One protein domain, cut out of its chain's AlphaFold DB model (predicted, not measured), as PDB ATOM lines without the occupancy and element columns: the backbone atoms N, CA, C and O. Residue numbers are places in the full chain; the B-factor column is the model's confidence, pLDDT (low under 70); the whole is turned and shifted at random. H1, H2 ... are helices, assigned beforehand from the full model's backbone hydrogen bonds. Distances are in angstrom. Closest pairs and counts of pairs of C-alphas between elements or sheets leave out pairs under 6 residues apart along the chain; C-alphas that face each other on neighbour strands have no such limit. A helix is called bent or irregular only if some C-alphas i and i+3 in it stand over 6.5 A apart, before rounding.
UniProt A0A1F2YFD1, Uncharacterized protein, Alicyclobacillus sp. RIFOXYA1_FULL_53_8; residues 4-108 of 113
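AT A GLANCE: This is residues 4 to 108 of the 113 residues of an uncharacterized protein of Alicyclobacillus sp. RIFOXYA1_FULL_53_8 (UniProt A0A1F2YFD1). A long helix, H1, has H5 packed along one side of it, and H6 folds back from H5 in a helical hairpin and reaches H2, whose first residue packs on H1; these four helices follow one another round a ring of contacts. Short H4 packs on residues 9 to 16 of H1, H7 packs on H5, and the last part of H2, residues 41 to 46, sticks out. The printed part has 105 residues with seven named helices, H1 to H7 in chain order, and no named strand; the class is all helix, and the helix packing is mostly crossed, with 1 of 5 pairs at a shallow tilt. It is compact, with a radius of gyration of the C-alphas of 13.3 A, and spans 36 by 36 by 23 A.

IN THESE COORDINATES: H1, residues 5 to 24, begins at C-alpha 5 (32.636, 22.774, -36.680) and is 28.6 A long. H2, residues 31 to 46, is 18.5 A long and irregular: C-alphas 42 and 45 are 9.3 A apart, and it has a kink of 87 degrees near residue 40. H3 is residues 50 to 53, 5.7 A, and H4 residues 59 to 63, 5.8 A. H5, residues 71 to 80, is 14.2 A long and begins at C-alpha 71 (14.831, 14.624, -24.994). H6, residues 84 to 96, is 18.2 A long. H7, residues 100 to 107, is 11.8 A long and ends at C-alpha 107 (7.667, 12.005, -26.457); it is neither bent nor irregular, but only just: C-alphas 100 and 103 are 6.1 A apart.

HOW THE PARTS SIT: H1 and H5 are the hubs, touching three helices each. They touch each other, closest at the C-alphas of Ala 14 and Ile 74, 5.1 A, at a shallow tilt of 34 degrees, only just short of steep, opposite ways. H1 touches H4, closest at the C-alphas of Lys 13 and Val 61, 4.9 A. H2 touches H1 with residue 31 alone, 5.0 A from Asp 19 between C-alphas. H2 touches H6 with residues 34 to 39 alone, closest at the C-alphas of Ala 38 and Pro 85, 5.2 A, at a steep tilt of 57 degrees. The hairpin of H5 and H6 has its closest C-alphas at Leu 78 and Glu 84, 6.0 A. H7 touches H5, closest at the C-alphas of Thr 71 and Met 106, 5.4 A. H3 touches no helix but is near H1. H1 and H6 are apart. Every O i to N i+4 pair is within hydrogen-bond range in H1, H4, H5 and H6, but 8 of 12 in H2 and 2 of 4 in H7; H3 is too short for such a pair.

THE WHOLE: The C-alphas farthest apart, those of Gly 5 and Lys 98, are 37.5 A apart. The printed part has no cut, and no link is long. The mean pLDDT of the printed part is 88.5; residues 4 to 5 and 100 to 108 are under 70.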
ATOM      1  N   SER A   4      30.784  23.652 -40.492       58.41
ATOM      2  CA  SER A   4      30.928  22.245 -40.093       58.41
ATOM      3  C   SER A   4      31.264  22.077 -38.612       58.41
ATOM      4  O   SER A   4      30.657  21.254 -37.934       58.41
ATOM      5  N   GLY A   5      32.171  22.901 -38.070       61.47
ATOM      6  CA  GLY A   5      32.636  22.774 -36.680       61.47
ATOM      7  C   GLY A   5      31.517  22.899 -35.640       61.47
ATOM      8  O   GLY A   5      31.426  22.080 -34.731       61.47
ATOM      9  N   GLY A   6      30.605  23.861 -35.828       71.00
ATOM     10  CA  GLY A   6      29.459  24.047 -34.931       71.00
ATOM     11  C   GLY A   6      28.466  22.880 -34.969       71.00
ATOM     12  O   GLY A   6      27.959  22.478 -33.928       71.00
ATOM     13  N   GLN A   7      28.235  22.283 -36.145       78.56
ATOM     14  CA  GLN A   7      27.341  21.128 -36.274       78.56
ATOM     15  C   GLN A   7      27.940  19.877 -35.628       78.56
ATOM     16  O   GLN A   7      27.231  19.166 -34.919       78.56
ATOM     17  N   HIS A   8      29.243  19.636 -35.811       86.62
ATOM     18  CA  HIS A   8      29.936  18.530 -35.147       86.62
ATOM     19  C   HIS A   8      29.872  18.655 -33.622       86.62
ATOM     20  O   HIS A   8      29.573  17.671 -32.948       86.62
ATOM     21  N   LEU A   9      30.062  19.865 -33.086       92.69
ATOM     22  CA  LEU A   9      29.946  20.108 -31.650       92.69
ATOM     23  C   LEU A   9      28.513  19.892 -31.141       92.69
ATOM     24  O   LEU A   9      28.328  19.220 -30.132       92.69
ATOM     25  N   SER A  10      27.487  20.394 -31.839       93.94
ATOM     26  CA  SER A  10      26.089  20.162 -31.443       93.94
ATOM     27  C   SER A  10      25.719  18.676 -31.430       93.94
ATOM     28  O   SER A  10      25.004  18.234 -30.536       93.94
ATOM     29  N   VAL A  11      26.219  17.893 -32.391       96.19
ATOM     30  CA  VAL A  11      26.017  16.435 -32.413       96.19
ATOM     31  C   VAL A  11      26.713  15.777 -31.227       96.19
ATOM     32  O   VAL A  11      26.089  14.980 -30.534       96.19
ATOM     33  N   ALA A  12      27.974  16.124 -30.969       96.38
ATOM     34  CA  ALA A  12      28.732  15.594 -29.841       96.38
ATOM     35  C   ALA A  12      28.024  15.863 -28.501       96.38
ATOM     36  O   ALA A  12      27.812  14.931 -27.726       96.38
ATOM     37  N   LYS A  13      27.555  17.103 -28.284       97.38
ATOM     38  CA  LYS A  13      26.730  17.486 -27.126       97.38
ATOM     39  C   LYS A  13      25.455  16.649 -27.030       97.38
ATOM     40  O   LYS A  13      25.182  16.076 -25.981       97.38
ATOM     41  N   ALA A  14      24.703  16.517 -28.124       97.00
ATOM     42  CA  ALA A  14      23.452  15.758 -28.135       97.00
ATOM     43  C   ALA A  14      23.659  14.266 -27.815       97.00
ATOM     44  O   ALA A  14      22.848  13.672 -27.108       97.00
ATOM     45  N   LEU A  15      24.741  13.656 -28.308       97.25
ATOM     46  CA  LEU A  15      25.084  12.264 -27.998       97.25
ATOM     47  C   LEU A  15      25.491  12.093 -26.535       97.25
ATOM     48  O   LEU A  15      25.054  11.139 -25.897       97.25
ATOM     49  N   TYR A  16      26.267  13.034 -25.998       97.31
ATOM     50  CA  TYR A  16      26.677  13.021 -24.598       97.31
ATOM     51  C   TYR A  16      25.488  13.226 -23.643       97.31
ATOM     52  O   TYR A  16      25.308  12.467 -22.693       97.31
ATOM     53  N   GLN A  17      24.609  14.186 -23.941       96.38
ATOM     54  CA  GLN A  17      23.362  14.418 -23.202       96.38
ATOM     55  C   GLN A  17      22.402  13.220 -23.290       96.38
ATOM     56  O   GLN A  17      21.725  12.891 -22.313       96.38
ATOM     57  N   LEU A  18      22.343  12.539 -24.441       95.94
ATOM     58  CA  LEU A  18      21.563  11.310 -24.579       95.94
ATOM     59  C   LEU A  18      22.131  10.192 -23.701       95.94
ATOM     60  O   LEU A  18      21.359   9.531 -23.010       95.94
ATOM     61  N   ASP A  19      23.450   9.998 -23.697       95.44
ATOM     62  CA  ASP A  19      24.086   8.997 -22.837       95.44
ATOM     63  C   ASP A  19      23.812   9.271 -21.355       95.44
ATOM     64  O   ASP A  19      23.393   8.376 -20.623       95.44
ATOM     65  N   PHE A  20      23.909  10.537 -20.940       94.44
ATOM     66  CA  PHE A  20      23.545  10.967 -19.593       94.44
ATOM     67  C   PHE A  20      22.100  10.597 -19.222       94.44
ATOM     68  O   PHE A  20      21.859  10.078 -18.130       94.44
ATOM     69  N   TYR A  21      21.126  10.806 -20.118       91.00
ATOM     70  CA  TYR A  21      19.744  10.388 -19.863       91.00
ATOM     71  C   TYR A  21      19.599   8.873 -19.748       91.00
ATOM     72  O   TYR A  21      18.881   8.400 -18.867       91.00
ATOM     73  N   LEU A  22      20.260   8.112 -20.621       91.62
ATOM     74  CA  LEU A  22      20.212   6.652 -20.574       91.62
ATOM     75  C   LEU A  22      20.755   6.139 -19.240       91.62
ATOM     76  O   LEU A  22      20.100   5.321 -18.597       91.62
ATOM     77  N   GLN A  23      21.885   6.678 -18.783       91.56
ATOM     78  CA  GLN A  23      22.479   6.329 -17.495       91.56
ATOM     79  C   GLN A  23      21.588   6.749 -16.317       91.56
ATOM     80  O   GLN A  23      21.321   5.945 -15.426       91.56
ATOM     81  N   THR A  24      21.058   7.976 -16.333       89.69
ATOM     82  CA  THR A  24      20.205   8.515 -15.254       89.69
ATOM     83  C   THR A  24      18.910   7.717 -15.095       89.69
ATOM     84  O   THR A  24      18.435   7.498 -13.984       89.69
ATOM     85  N   LEU A  25      18.344   7.244 -16.205       85.56
ATOM     86  CA  LEU A  25      17.156   6.389 -16.219       85.56
ATOM     87  C   LEU A  25      17.489   4.904 -15.992       85.56
ATOM     88  O   LEU A  25      16.593   4.065 -16.092       85.56
ATOM     89  N   ASN A  26      18.753   4.579 -15.700       87.38
ATOM     90  CA  ASN A  26      19.276   3.223 -15.538       87.38
ATOM     91  C   ASN A  26      18.879   2.299 -16.704       87.38
ATOM     92  O   ASN A  26      18.426   1.163 -16.527       87.38
ATOM     93  N   MET A  27      18.979   2.828 -17.924       86.75
ATOM     94  CA  MET A  27      18.616   2.104 -19.128       86.75
ATOM     95  C   MET A  27      19.632   0.988 -19.385       86.75
ATOM     96  O   MET A  27      20.835   1.193 -19.261       86.75
ATOM     97  N   PRO A  28      19.182  -0.192 -19.839       88.50
ATOM     98  CA  PRO A  28      20.057  -1.335 -20.098       88.50
ATOM     99  C   PRO A  28      20.805  -1.227 -21.447       88.50
ATOM    100  O   PRO A  28      21.017  -2.243 -22.117       88.50
ATOM    101  N   LEU A  29      21.077   0.002 -21.897       89.25
ATOM    102  CA  LEU A  29      21.704   0.382 -23.164       89.25
ATOM    103  C   LEU A  29      22.440   1.715 -22.986       89.25
ATOM    104  O   LEU A  29      21.883   2.639 -22.397       89.25
ATOM    105  N   SER A  30      23.629   1.814 -23.570       93.19
ATOM    106  CA  SER A  30      24.442   3.033 -23.668       93.19
ATOM    107  C   SER A  30      24.282   3.731 -25.024       93.19
ATOM    108  O   SER A  30      23.723   3.166 -25.975       93.19
ATOM    109  N   ILE A  31      24.830   4.942 -25.163       95.44
ATOM    110  CA  ILE A  31      24.921   5.606 -26.468       95.44
ATOM    111  C   ILE A  31      25.740   4.798 -27.478       95.44
ATOM    112  O   ILE A  31      25.377   4.745 -28.655       95.44
ATOM    113  N   THR A  32      26.794   4.116 -27.025       96.25
ATOM    114  CA  THR A  32      27.646   3.266 -27.867       96.25
ATOM    115  C   THR A  32      26.847   2.105 -28.450       96.25
ATOM    116  O   THR A  32      26.926   1.844 -29.652       96.25
ATOM    117  N   ASP A  33      25.982   1.473 -27.650       95.75
ATOM    118  CA  ASP A  33      25.094   0.410 -28.135       95.75
ATOM    119  C   ASP A  33      24.134   0.926 -29.215       95.75
ATOM    120  O   ASP A  33      23.934   0.288 -30.252       95.75
ATOM    121  N   ILE A  34      23.545   2.105 -28.998       96.19
ATOM    122  CA  ILE A  34      22.619   2.718 -29.958       96.19
ATOM    123  C   ILE A  34      23.355   3.089 -31.248       96.19
ATOM    124  O   ILE A  34      22.842   2.838 -32.342       96.19
ATOM    125  N   TYR A  35      24.561   3.647 -31.141       96.88
ATOM    126  CA  TYR A  35      25.385   4.004 -32.290       96.88
ATOM    127  C   TYR A  35      25.759   2.772 -33.122       96.88
ATOM    128  O   TYR A  35      25.614   2.779 -34.352       96.88
ATOM    129  N   ALA A  36      26.130   1.673 -32.461       96.75
ATOM    130  CA  ALA A  36      26.385   0.392 -33.107       96.75
ATOM    131  C   ALA A  36      25.144  -0.123 -33.846       96.75
ATOM    132  O   ALA A  36      25.217  -0.480 -35.025       96.75
ATOM    133  N   LEU A  37      23.981  -0.105 -33.192       95.94
ATOM    134  CA  LEU A  37      22.712  -0.522 -33.793       95.94
ATOM    135  C   LEU A  37      22.300   0.338 -34.995       95.94
ATOM    136  O   LEU A  37      21.604  -0.162 -35.885       95.94
ATOM    137  N   ALA A  38      22.704   1.608 -35.015       96.50
ATOM    138  CA  ALA A  38      22.413   2.547 -36.089       96.50
ATOM    139  C   ALA A  38      23.359   2.390 -37.290       96.50
ATOM    140  O   ALA A  38      22.903   2.414 -38.437       96.50
ATOM    141  N   TYR A  39      24.665   2.219 -37.052       95.94
ATOM    142  CA  TYR A  39      25.674   2.366 -38.106       95.94
ATOM    143  C   TYR A  39      26.539   1.141 -38.375       95.94
ATOM    144  O   TYR A  39      27.021   1.027 -39.501       95.94
ATOM    145  N   LYS A  40      26.711   0.208 -37.428       96.19
ATOM    146  CA  LYS A  40      27.668  -0.906 -37.571       96.19
ATOM    147  C   LYS A  40      27.430  -1.721 -38.835       96.19
ATOM    148  O   LYS A  40      28.333  -1.890 -39.645       96.19
ATOM    149  N   LYS A  41      26.183  -2.139 -39.069       94.62
ATOM    150  CA  LYS A  41      25.820  -2.904 -40.273       94.62
ATOM    151  C   LYS A  41      26.016  -2.105 -41.567       94.62
ATOM    152  O   LYS A  41      26.421  -2.673 -42.570       94.62
ATOM    153  N   LYS A  42      25.697  -0.805 -41.557       93.56
ATOM    154  CA  LYS A  42      25.757   0.049 -42.754       93.56
ATOM    155  C   LYS A  42      27.194   0.425 -43.124       93.56
ATOM    156  O   LYS A  42      27.493   0.530 -44.306       93.56
ATOM    157  N   ARG A  43      28.048   0.671 -42.128       92.75
ATOM    158  CA  ARG A  43      29.442   1.095 -42.327       92.75
ATOM    159  C   ARG A  43      30.414  -0.075 -42.464       92.75
ATOM    160  O   ARG A  43      31.474   0.119 -43.048       92.75
ATOM    161  N   GLY A  44      30.057  -1.263 -41.971       94.56
ATOM    162  CA  GLY A  44      30.883  -2.463 -42.101       94.56
ATOM    163  C   GLY A  44      32.279  -2.239 -41.525       94.56
ATOM    164  O   GLY A  44      32.413  -1.845 -40.370       94.56
ATOM    165  N   GLU A  45      33.303  -2.442 -42.351       93.69
ATOM    166  CA  GLU A  45      34.717  -2.276 -41.986       93.69
ATOM    167  C   GLU A  45      35.101  -0.829 -41.635       93.69
ATOM    168  O   GLU A  45      36.058  -0.606 -40.902       93.69
ATOM    169  N   HIS A  46      34.333   0.163 -42.092       94.00
ATOM    170  CA  HIS A  46      34.549   1.580 -41.774       94.00
ATOM    171  C   HIS A  46      33.803   2.040 -40.511       94.00
ATOM    172  O   HIS A  46      33.668   3.241 -40.258       94.00
ATOM    173  N   TYR A  47      33.225   1.112 -39.751       95.12
ATOM    174  CA  TYR A  47      32.590   1.435 -38.483       95.12
ATOM    175  C   TYR A  47      33.647   1.747 -37.415       95.12
ATOM    176  O   TYR A  47      34.517   0.926 -37.146       95.12
ATOM    177  N   ASP A  48      33.518   2.907 -36.773       93.00
ATOM    178  CA  ASP A  48      34.309   3.289 -35.604       93.00
ATOM    179  C   ASP A  48      33.427   4.072 -34.625       93.00
ATOM    180  O   ASP A  48      32.758   5.042 -35.002       93.00
ATOM    181  N   ASP A  49      33.411   3.627 -33.373       94.38
ATOM    182  CA  ASP A  49      32.690   4.217 -32.245       94.38
ATOM    183  C   ASP A  49      33.610   4.621 -31.090       94.38
ATOM    184  O   ASP A  49      33.134   5.201 -30.116       94.38
ATOM    185  N   ARG A  50      34.927   4.398 -31.202       93.25
ATOM    186  CA  ARG A  50      35.895   4.694 -30.129       93.25
ATOM    187  C   ARG A  50      35.897   6.167 -29.734       93.25
ATOM    188  O   ARG A  50      36.124   6.500 -28.577       93.25
ATOM    189  N   TRP A  51      35.586   7.045 -30.684       92.81
ATOM    190  CA  TRP A  51      35.462   8.482 -30.456       92.81
ATOM    191  C   TRP A  51      34.336   8.850 -29.475       92.81
ATOM    192  O   TRP A  51      34.412   9.907 -28.857       92.81
ATOM    193  N   LEU A  52      33.317   7.996 -29.293       94.25
ATOM    194  CA  LEU A  52      32.248   8.239 -28.320       94.25
ATOM    195  C   LEU A  52      32.780   8.237 -26.883       94.25
ATOM    196  O   LEU A  52      32.322   9.032 -26.068       94.25
ATOM    197  N   ALA A  53      33.774   7.394 -26.584       90.75
ATOM    198  CA  ALA A  53      34.396   7.334 -25.261       90.75
ATOM    199  C   ALA A  53      35.190   8.607 -24.924       90.75
ATOM    200  O   ALA A  53      35.311   8.956 -23.757       90.75
ATOM    201  N   ALA A  54      35.679   9.318 -25.945       92.38
ATOM    202  CA  ALA A  54      36.438  10.558 -25.794       92.38
ATOM    203  C   ALA A  54      35.550  11.818 -25.752       92.38
ATOM    204  O   ALA A  54      36.060  12.931 -25.652       92.38
ATOM    205  N   LEU A  55      34.217  11.689 -25.833       93.25
ATOM    206  CA  LEU A  55      33.316  12.850 -25.844       93.25
ATOM    207  C   LEU A  55      33.457  13.726 -24.595       93.25
ATOM    208  O   LEU A  55      33.427  14.950 -24.705       93.25
ATOM    209  N   SER A  56      33.636  13.113 -23.426       92.12
ATOM    210  CA  SER A  56      33.792  13.825 -22.152       92.12
ATOM    211  C   SER A  56      35.111  14.591 -22.040       92.12
ATOM    212  O   SER A  56      35.198  15.520 -21.239       92.12
ATOM    213  N   GLU A  57      36.120  14.251 -22.848       93.88
ATOM    214  CA  GLU A  57      37.419  14.934 -22.862       93.88
ATOM    215  C   GLU A  57      37.315  16.348 -23.452       93.88
ATOM    216  O   GLU A  57      38.149  17.204 -23.162       93.88
ATOM    217  N   ASN A  58      36.280  16.622 -24.254       94.06
ATOM    218  CA  ASN A  58      36.008  17.959 -24.763       94.06
ATOM    219  C   ASN A  58      35.255  18.796 -23.698       94.06
ATOM    220  O   ASN A  58      34.132  18.434 -23.330       94.06
ATOM    221  N   PRO A  59      35.810  19.934 -23.225       95.25
ATOM    222  CA  PRO A  59      35.181  20.763 -22.191       95.25
ATOM    223  C   PRO A  59      33.804  21.319 -22.574       95.25
ATOM    224  O   PRO A  59      32.920  21.403 -21.725       95.25
ATOM    225  N   ASP A  60      33.591  21.656 -23.848       95.50
ATOM    226  CA  ASP A  60      32.298  22.161 -24.317       95.50
ATOM    227  C   ASP A  60      31.234  21.059 -24.280       95.50
ATOM    228  O   ASP A  60      30.067  21.323 -23.990       95.50
ATOM    229  N   VAL A  61      31.626  19.816 -24.575       96.44
ATOM    230  CA  VAL A  61      30.726  18.654 -24.555       96.44
ATOM    231  C   VAL A  61      30.415  18.235 -23.125       96.44
ATOM    232  O   VAL A  61      29.249  18.069 -22.778       96.44
ATOM    233  N   SER A  62      31.425  18.107 -22.264       95.88
ATOM    234  CA  SER A  62      31.192  17.755 -20.860       95.88
ATOM    235  C   SER A  62      30.402  18.839 -20.117       95.88
ATOM    236  O   SER A  62      29.486  18.520 -19.354       95.88
ATOM    237  N   GLY A  63      30.676  20.116 -20.402       94.94
ATOM    238  CA  GLY A  63      29.940  21.258 -19.865       94.94
ATOM    239  C   GLY A  63      28.475  21.327 -20.305       94.94
ATOM    240  O   GLY A  63      27.650  21.887 -19.581       94.94
ATOM    241  N   SER A  64      28.099  20.697 -21.426       95.75
ATOM    242  CA  SER A  64      26.730  20.790 -21.954       95.75
ATOM    243  C   SER A  64      25.672  20.092 -21.096       95.75
ATOM    244  O   SER A  64      24.484  20.235 -21.372       95.75
ATOM    245  N   ILE A  65      26.064  19.329 -20.071       95.25
ATOM    246  CA  ILE A  65      25.122  18.762 -19.090       95.25
ATOM    247  C   ILE A  65      24.557  19.844 -18.152       95.25
ATOM    248  O   ILE A  65      23.492  19.664 -17.571       95.25
ATOM    249  N   GLN A  66      25.245  20.980 -18.018       94.56
ATOM    250  CA  GLN A  66      24.762  22.122 -17.233       94.56
ATOM    251  C   GLN A  66      23.873  23.066 -18.058       94.56
ATOM    252  O   GLN A  66      23.195  23.930 -17.505       94.56
ATOM    253  N   GLU A  67      23.873  22.917 -19.385       91.81
ATOM    254  CA  GLU A  67      22.989  23.665 -20.276       91.81
ATOM    255  C   GLU A  67      21.559  23.089 -20.203       91.81
ATOM    256  O   GLU A  67      21.391  21.892 -19.982       91.81
ATOM    257  N   PRO A  68      20.498  23.887 -20.414       89.06
ATOM    258  CA  PRO A  68      19.150  23.342 -20.527       89.06
ATOM    259  C   PRO A  68      19.018  22.438 -21.760       89.06
ATOM    260  O   PRO A  68      19.154  22.892 -22.895       89.06
ATOM    261  N   PHE A  69      18.687  21.165 -21.550       91.06
ATOM    262  CA  PHE A  69      18.343  20.230 -22.619       91.06
ATOM    263  C   PHE A  69      17.146  19.365 -22.228       91.06
ATOM    264  O   PHE A  69      16.818  19.179 -21.057       91.06
ATOM    265  N   THR A  70      16.472  18.838 -23.244       89.94
ATOM    266  CA  THR A  70      15.377  17.880 -23.109       89.94
ATOM    267  C   THR A  70      15.576  16.755 -24.111       89.94
ATOM    268  O   THR A  70      16.325  16.891 -25.082       89.94
ATOM    269  N   THR A  71      14.842  15.655 -23.955       87.38
ATOM    270  CA  THR A  71      14.831  14.624 -24.994       87.38
ATOM    271  C   THR A  71      14.412  15.181 -26.356       87.38
ATOM    272  O   THR A  71      14.950  14.768 -27.380       87.38
ATOM    273  N   HIS A  72      13.488  16.147 -26.376       89.00
ATOM    274  CA  HIS A  72      13.021  16.774 -27.608       89.00
ATOM    275  C   HIS A  72      14.152  17.512 -28.335       89.00
ATOM    276  O   HIS A  72      14.393  17.234 -29.506       89.00
ATOM    277  N   THR A  73      14.899  18.375 -27.637       92.25
ATOM    278  CA  THR A  73      16.008  19.146 -28.235       92.25
ATOM    279  C   THR A  73      17.153  18.248 -28.702       92.25
ATOM    280  O   THR A  73      17.782  18.520 -29.727       92.25
ATOM    281  N   ILE A  74      17.411  17.147 -27.986       94.25
ATOM    282  CA  ILE A  74      18.384  16.126 -28.398       94.25
ATOM    283  C   ILE A  74      17.930  15.473 -29.706       94.25
ATOM    284  O   ILE A  74      18.684  15.444 -30.678       94.25
ATOM    285  N   VAL A  75      16.692  14.966 -29.748       93.38
ATOM    286  CA  VAL A  75      16.135  14.311 -30.938       93.38
ATOM    287  C   VAL A  75      16.126  15.271 -32.122       93.38
ATOM    288  O   VAL A  75      16.591  14.901 -33.195       93.38
ATOM    289  N   GLU A  76      15.667  16.505 -31.935       94.25
ATOM    290  CA  GLU A  76      15.666  17.535 -32.973       94.25
ATOM    291  C   GLU A  76      17.078  17.789 -33.520       94.25
ATOM    292  O   GLU A  76      17.283  17.790 -34.736       94.25
ATOM    293  N   THR A  77      18.072  17.929 -32.638       95.56
ATOM    294  CA  THR A  77      19.472  18.128 -33.034       95.56
ATOM    295  C   THR A  77      19.993  16.955 -33.859       95.56
ATOM    296  O   THR A  77      20.604  17.164 -34.912       95.56
ATOM    297  N   LEU A  78      19.720  15.718 -33.436       95.44
ATOM    298  CA  LEU A  78      20.124  14.520 -34.174       95.44
ATOM    299  C   LEU A  78      19.416  14.426 -35.533       95.44
ATOM    300  O   LEU A  78      20.062  14.131 -36.535       95.44
ATOM    301  N   MET A  79      18.119  14.726 -35.603       94.56
ATOM    302  CA  MET A  79      17.359  14.718 -36.858       94.56
ATOM    303  C   MET A  79      17.894  15.764 -37.846       94.56
ATOM    304  O   MET A  79      18.213  15.428 -38.987       94.56
ATOM    305  N   ARG A  80      18.074  17.016 -37.401       94.94
ATOM    306  CA  ARG A  80      18.548  18.135 -38.236       94.94
ATOM    307  C   ARG A  80      19.959  17.920 -38.793       94.94
ATOM    308  O   ARG A  80      20.291  18.463 -39.840       94.94
ATOM    309  N   THR A  81      20.784  17.136 -38.104       94.12
ATOM    310  CA  THR A  81      22.186  16.873 -38.474       94.12
ATOM    311  C   THR A  81      22.385  15.532 -39.189       94.12
ATOM    312  O   THR A  81      23.520  15.089 -39.355       94.12
ATOM    313  N   GLY A  82      21.305  14.859 -39.607       93.38
ATOM    314  CA  GLY A  82      21.379  13.603 -40.365       93.38
ATOM    315  C   GLY A  82      21.636  12.349 -39.520       93.38
ATOM    316  O   GLY A  82      21.899  11.279 -40.069       93.38
ATOM    317  N   HIS A  83      21.522  12.449 -38.195       95.38
ATOM    318  CA  HIS A  83      21.681  11.345 -37.243       95.38
ATOM    319  C   HIS A  83      20.351  10.668 -36.869       95.38
ATOM    320  O   HIS A  83      20.266   9.952 -35.872       95.38
ATOM    321  N   GLU A  84      19.321  10.817 -37.706       95.12
ATOM    322  CA  GLU A  84      18.045  10.097 -37.607       95.12
ATOM    323  C   GLU A  84      18.183   8.576 -37.349       95.12
ATOM    324  O   GLU A  84      17.403   8.043 -36.551       95.12
ATOM    325  N   PRO A  85      19.159   7.840 -37.933       96.75
ATOM    326  CA  PRO A  85      19.348   6.420 -37.624       96.75
ATOM    327  C   PRO A  85      19.546   6.117 -36.131       96.75
ATOM    328  O   PRO A  85      19.097   5.066 -35.671       96.75
ATOM    329  N   ILE A  86      20.154   7.034 -35.368       96.25
ATOM    330  CA  ILE A  86      20.338   6.907 -33.912       96.25
ATOM    331  C   ILE A  86      18.982   6.980 -33.207       96.25
ATOM    332  O   ILE A  86      18.651   6.106 -32.407       96.25
ATOM    333  N   VAL A  87      18.157   7.971 -33.559       94.56
ATOM    334  CA  VAL A  87      16.804   8.140 -33.002       94.56
ATOM    335  C   VAL A  87      15.948   6.907 -33.295       94.56
ATOM    336  O   VAL A  87      15.288   6.365 -32.406       94.56
ATOM    337  N   ARG A  88      15.998   6.397 -34.532       94.62
ATOM    338  CA  ARG A  88      15.270   5.180 -34.922       94.62
ATOM    339  C   ARG A  88      15.748   3.948 -34.154       94.62
ATOM    340  O   ARG A  88      14.913   3.145 -33.737       94.62
ATOM    341  N   ALA A  89      17.058   3.794 -33.958       95.19
ATOM    342  CA  ALA A  89      17.622   2.700 -33.173       95.19
ATOM    343  C   ALA A  89      17.156   2.763 -31.709       95.19
ATOM    344  O   ALA A  89      16.661   1.759 -31.197       95.19
ATOM    345  N   LEU A  90      17.211   3.943 -31.082       92.88
ATOM    346  CA  LEU A  90      16.727   4.173 -29.718       92.88
ATOM    347  C   LEU A  90      15.246   3.795 -29.565       92.88
ATOM    348  O   LEU A  90      14.898   2.973 -28.717       92.88
ATOM    349  N   LEU A  91      14.367   4.337 -30.415       90.25
ATOM    350  CA  LEU A  91      12.923   4.074 -30.337       90.25
ATOM    351  C   LEU A  91      12.585   2.597 -30.561       90.25
ATOM    352  O   LEU A  91      11.723   2.040 -29.872       90.25
ATOM    353  N   ARG A  92      13.266   1.946 -31.514       91.69
ATOM    354  CA  ARG A  92      13.111   0.510 -31.769       91.69
ATOM    355  C   ARG A  92      13.478  -0.302 -30.533       91.69
ATOM    356  O   ARG A  92      12.748  -1.228 -30.188       91.69
ATOM    357  N   GLU A  93      14.572   0.045 -29.866       89.44
ATOM    358  CA  GLU A  93      15.035  -0.689 -28.694       89.44
ATOM    359  C   GLU A  93      14.166  -0.495 -27.461       89.44
ATOM    360  O   GLU A  93      13.807  -1.474 -26.807       89.44
ATOM    361  N   VAL A  94      13.749   0.739 -27.191       86.31
ATOM    362  CA  VAL A  94      12.791   1.035 -26.118       86.31
ATOM    363  C   VAL A  94      11.506   0.227 -26.311       86.31
ATOM    364  O   VAL A  94      11.016  -0.402 -25.371       86.31
ATOM    365  N   ARG A  95      10.986   0.180 -27.546       86.19
ATOM    366  CA  ARG A  95       9.792  -0.608 -27.879       86.19
ATOM    367  C   ARG A  95      10.034  -2.108 -27.717       86.19
ATOM    368  O   ARG A  95       9.211  -2.783 -27.105       86.19
ATOM    369  N   ARG A  96      11.150  -2.630 -28.238       87.00
ATOM    370  CA  ARG A  96      11.508  -4.057 -28.153       87.00
ATOM    371  C   ARG A  96      11.586  -4.534 -26.705       87.00
ATOM    372  O   ARG A  96      11.120  -5.626 -26.396       87.00
ATOM    373  N   ARG A  97      12.133  -3.701 -25.820       82.31
ATOM    374  CA  ARG A  97      12.304  -3.997 -24.391       82.31
ATOM    375  C   ARG A  97      11.068  -3.670 -23.543       82.31
ATOM    376  O   ARG A  97      11.124  -3.831 -22.330       82.31
ATOM    377  N   LYS A  98       9.958  -3.239 -24.163       76.81
ATOM    378  CA  LYS A  98       8.699  -2.847 -23.498       76.81
ATOM    379  C   LYS A  98       8.908  -1.831 -22.364       76.81
ATOM    380  O   LYS A  98       8.225  -1.893 -21.348       76.81
ATOM    381  N   ILE A  99       9.849  -0.899 -22.524       74.12
ATOM    382  CA  ILE A  99      10.151   0.075 -21.470       74.12
ATOM    383  C   ILE A  99       9.066   1.158 -21.497       74.12
ATOM    384  O   ILE A  99       9.046   2.033 -22.363       74.12
ATOM    385  N   THR A 100       8.109   1.047 -20.576       62.75
ATOM    386  CA  THR A 100       6.884   1.860 -20.539       62.75
ATOM    387  C   THR A 100       7.150   3.303 -20.101       62.75
ATOM    388  O   THR A 100       6.535   4.227 -20.625       62.75
ATOM    389  N   PHE A 101       8.105   3.513 -19.188       54.38
ATOM    390  CA  PHE A 101       8.450   4.835 -18.640       54.38
ATOM    391  C   PHE A 101       9.086   5.782 -19.672       54.38
ATOM    392  O   PHE A 101       8.891   6.996 -19.618       54.38
ATOM    393  N   THR A 102       9.816   5.241 -20.648       54.69
ATOM    394  CA  THR A 102      10.622   6.035 -21.587       54.69
ATOM    395  C   THR A 102       9.763   6.721 -22.650       54.69
ATOM    396  O   THR A 102      10.131   7.786 -23.131       54.69
ATOM    397  N   GLN A 103       8.590   6.185 -23.006       50.72
ATOM    398  CA  GLN A 103       7.715   6.836 -23.994       50.72
ATOM    399  C   GLN A 103       7.181   8.186 -23.493       50.72
ATOM    400  O   GLN A 103       7.143   9.135 -24.268       50.72
ATOM    401  N   ALA A 104       6.844   8.308 -22.206       48.50
ATOM    402  CA  ALA A 104       6.344   9.557 -21.630       48.50
ATOM    403  C   ALA A 104       7.423  10.657 -21.575       48.50
ATOM    404  O   ALA A 104       7.147  11.802 -21.932       48.50
ATOM    405  N   TYR A 105       8.661  10.296 -21.210       53.69
ATOM    406  CA  TYR A 105       9.799  11.224 -21.122       53.69
ATOM    407  C   TYR A 105      10.465  11.537 -22.475       53.69
ATOM    408  O   TYR A 105      11.033  12.615 -22.641       53.69
ATOM    409  N   MET A 106      10.402  10.626 -23.456       53.47
ATOM    410  CA  MET A 106      10.957  10.870 -24.798       53.47
ATOM    411  C   MET A 106       9.990  11.590 -25.738       53.47
ATOM    412  O   MET A 106      10.444  12.335 -26.601       53.47
ATOM    413  N   LEU A 107       8.677  11.372 -25.599       52.91
ATOM    414  CA  LEU A 107       7.667  12.005 -26.457       52.91
ATOM    415  C   LEU A 107       7.142  13.327 -25.892       52.91
ATOM    416  O   LEU A 107       6.355  13.980 -26.569       52.91
ATOM    417  N   GLY A 108       7.535  13.704 -24.668       43.78
ATOM    418  CA  GLY A 108       7.013  14.893 -24.001       43.78
ATOM    419  C   GLY A 108       5.488  14.909 -24.018       43.78
ATOM    420  O   GLY A 108       4.899  15.918 -24.390       43.78
TER     421      GLY A 108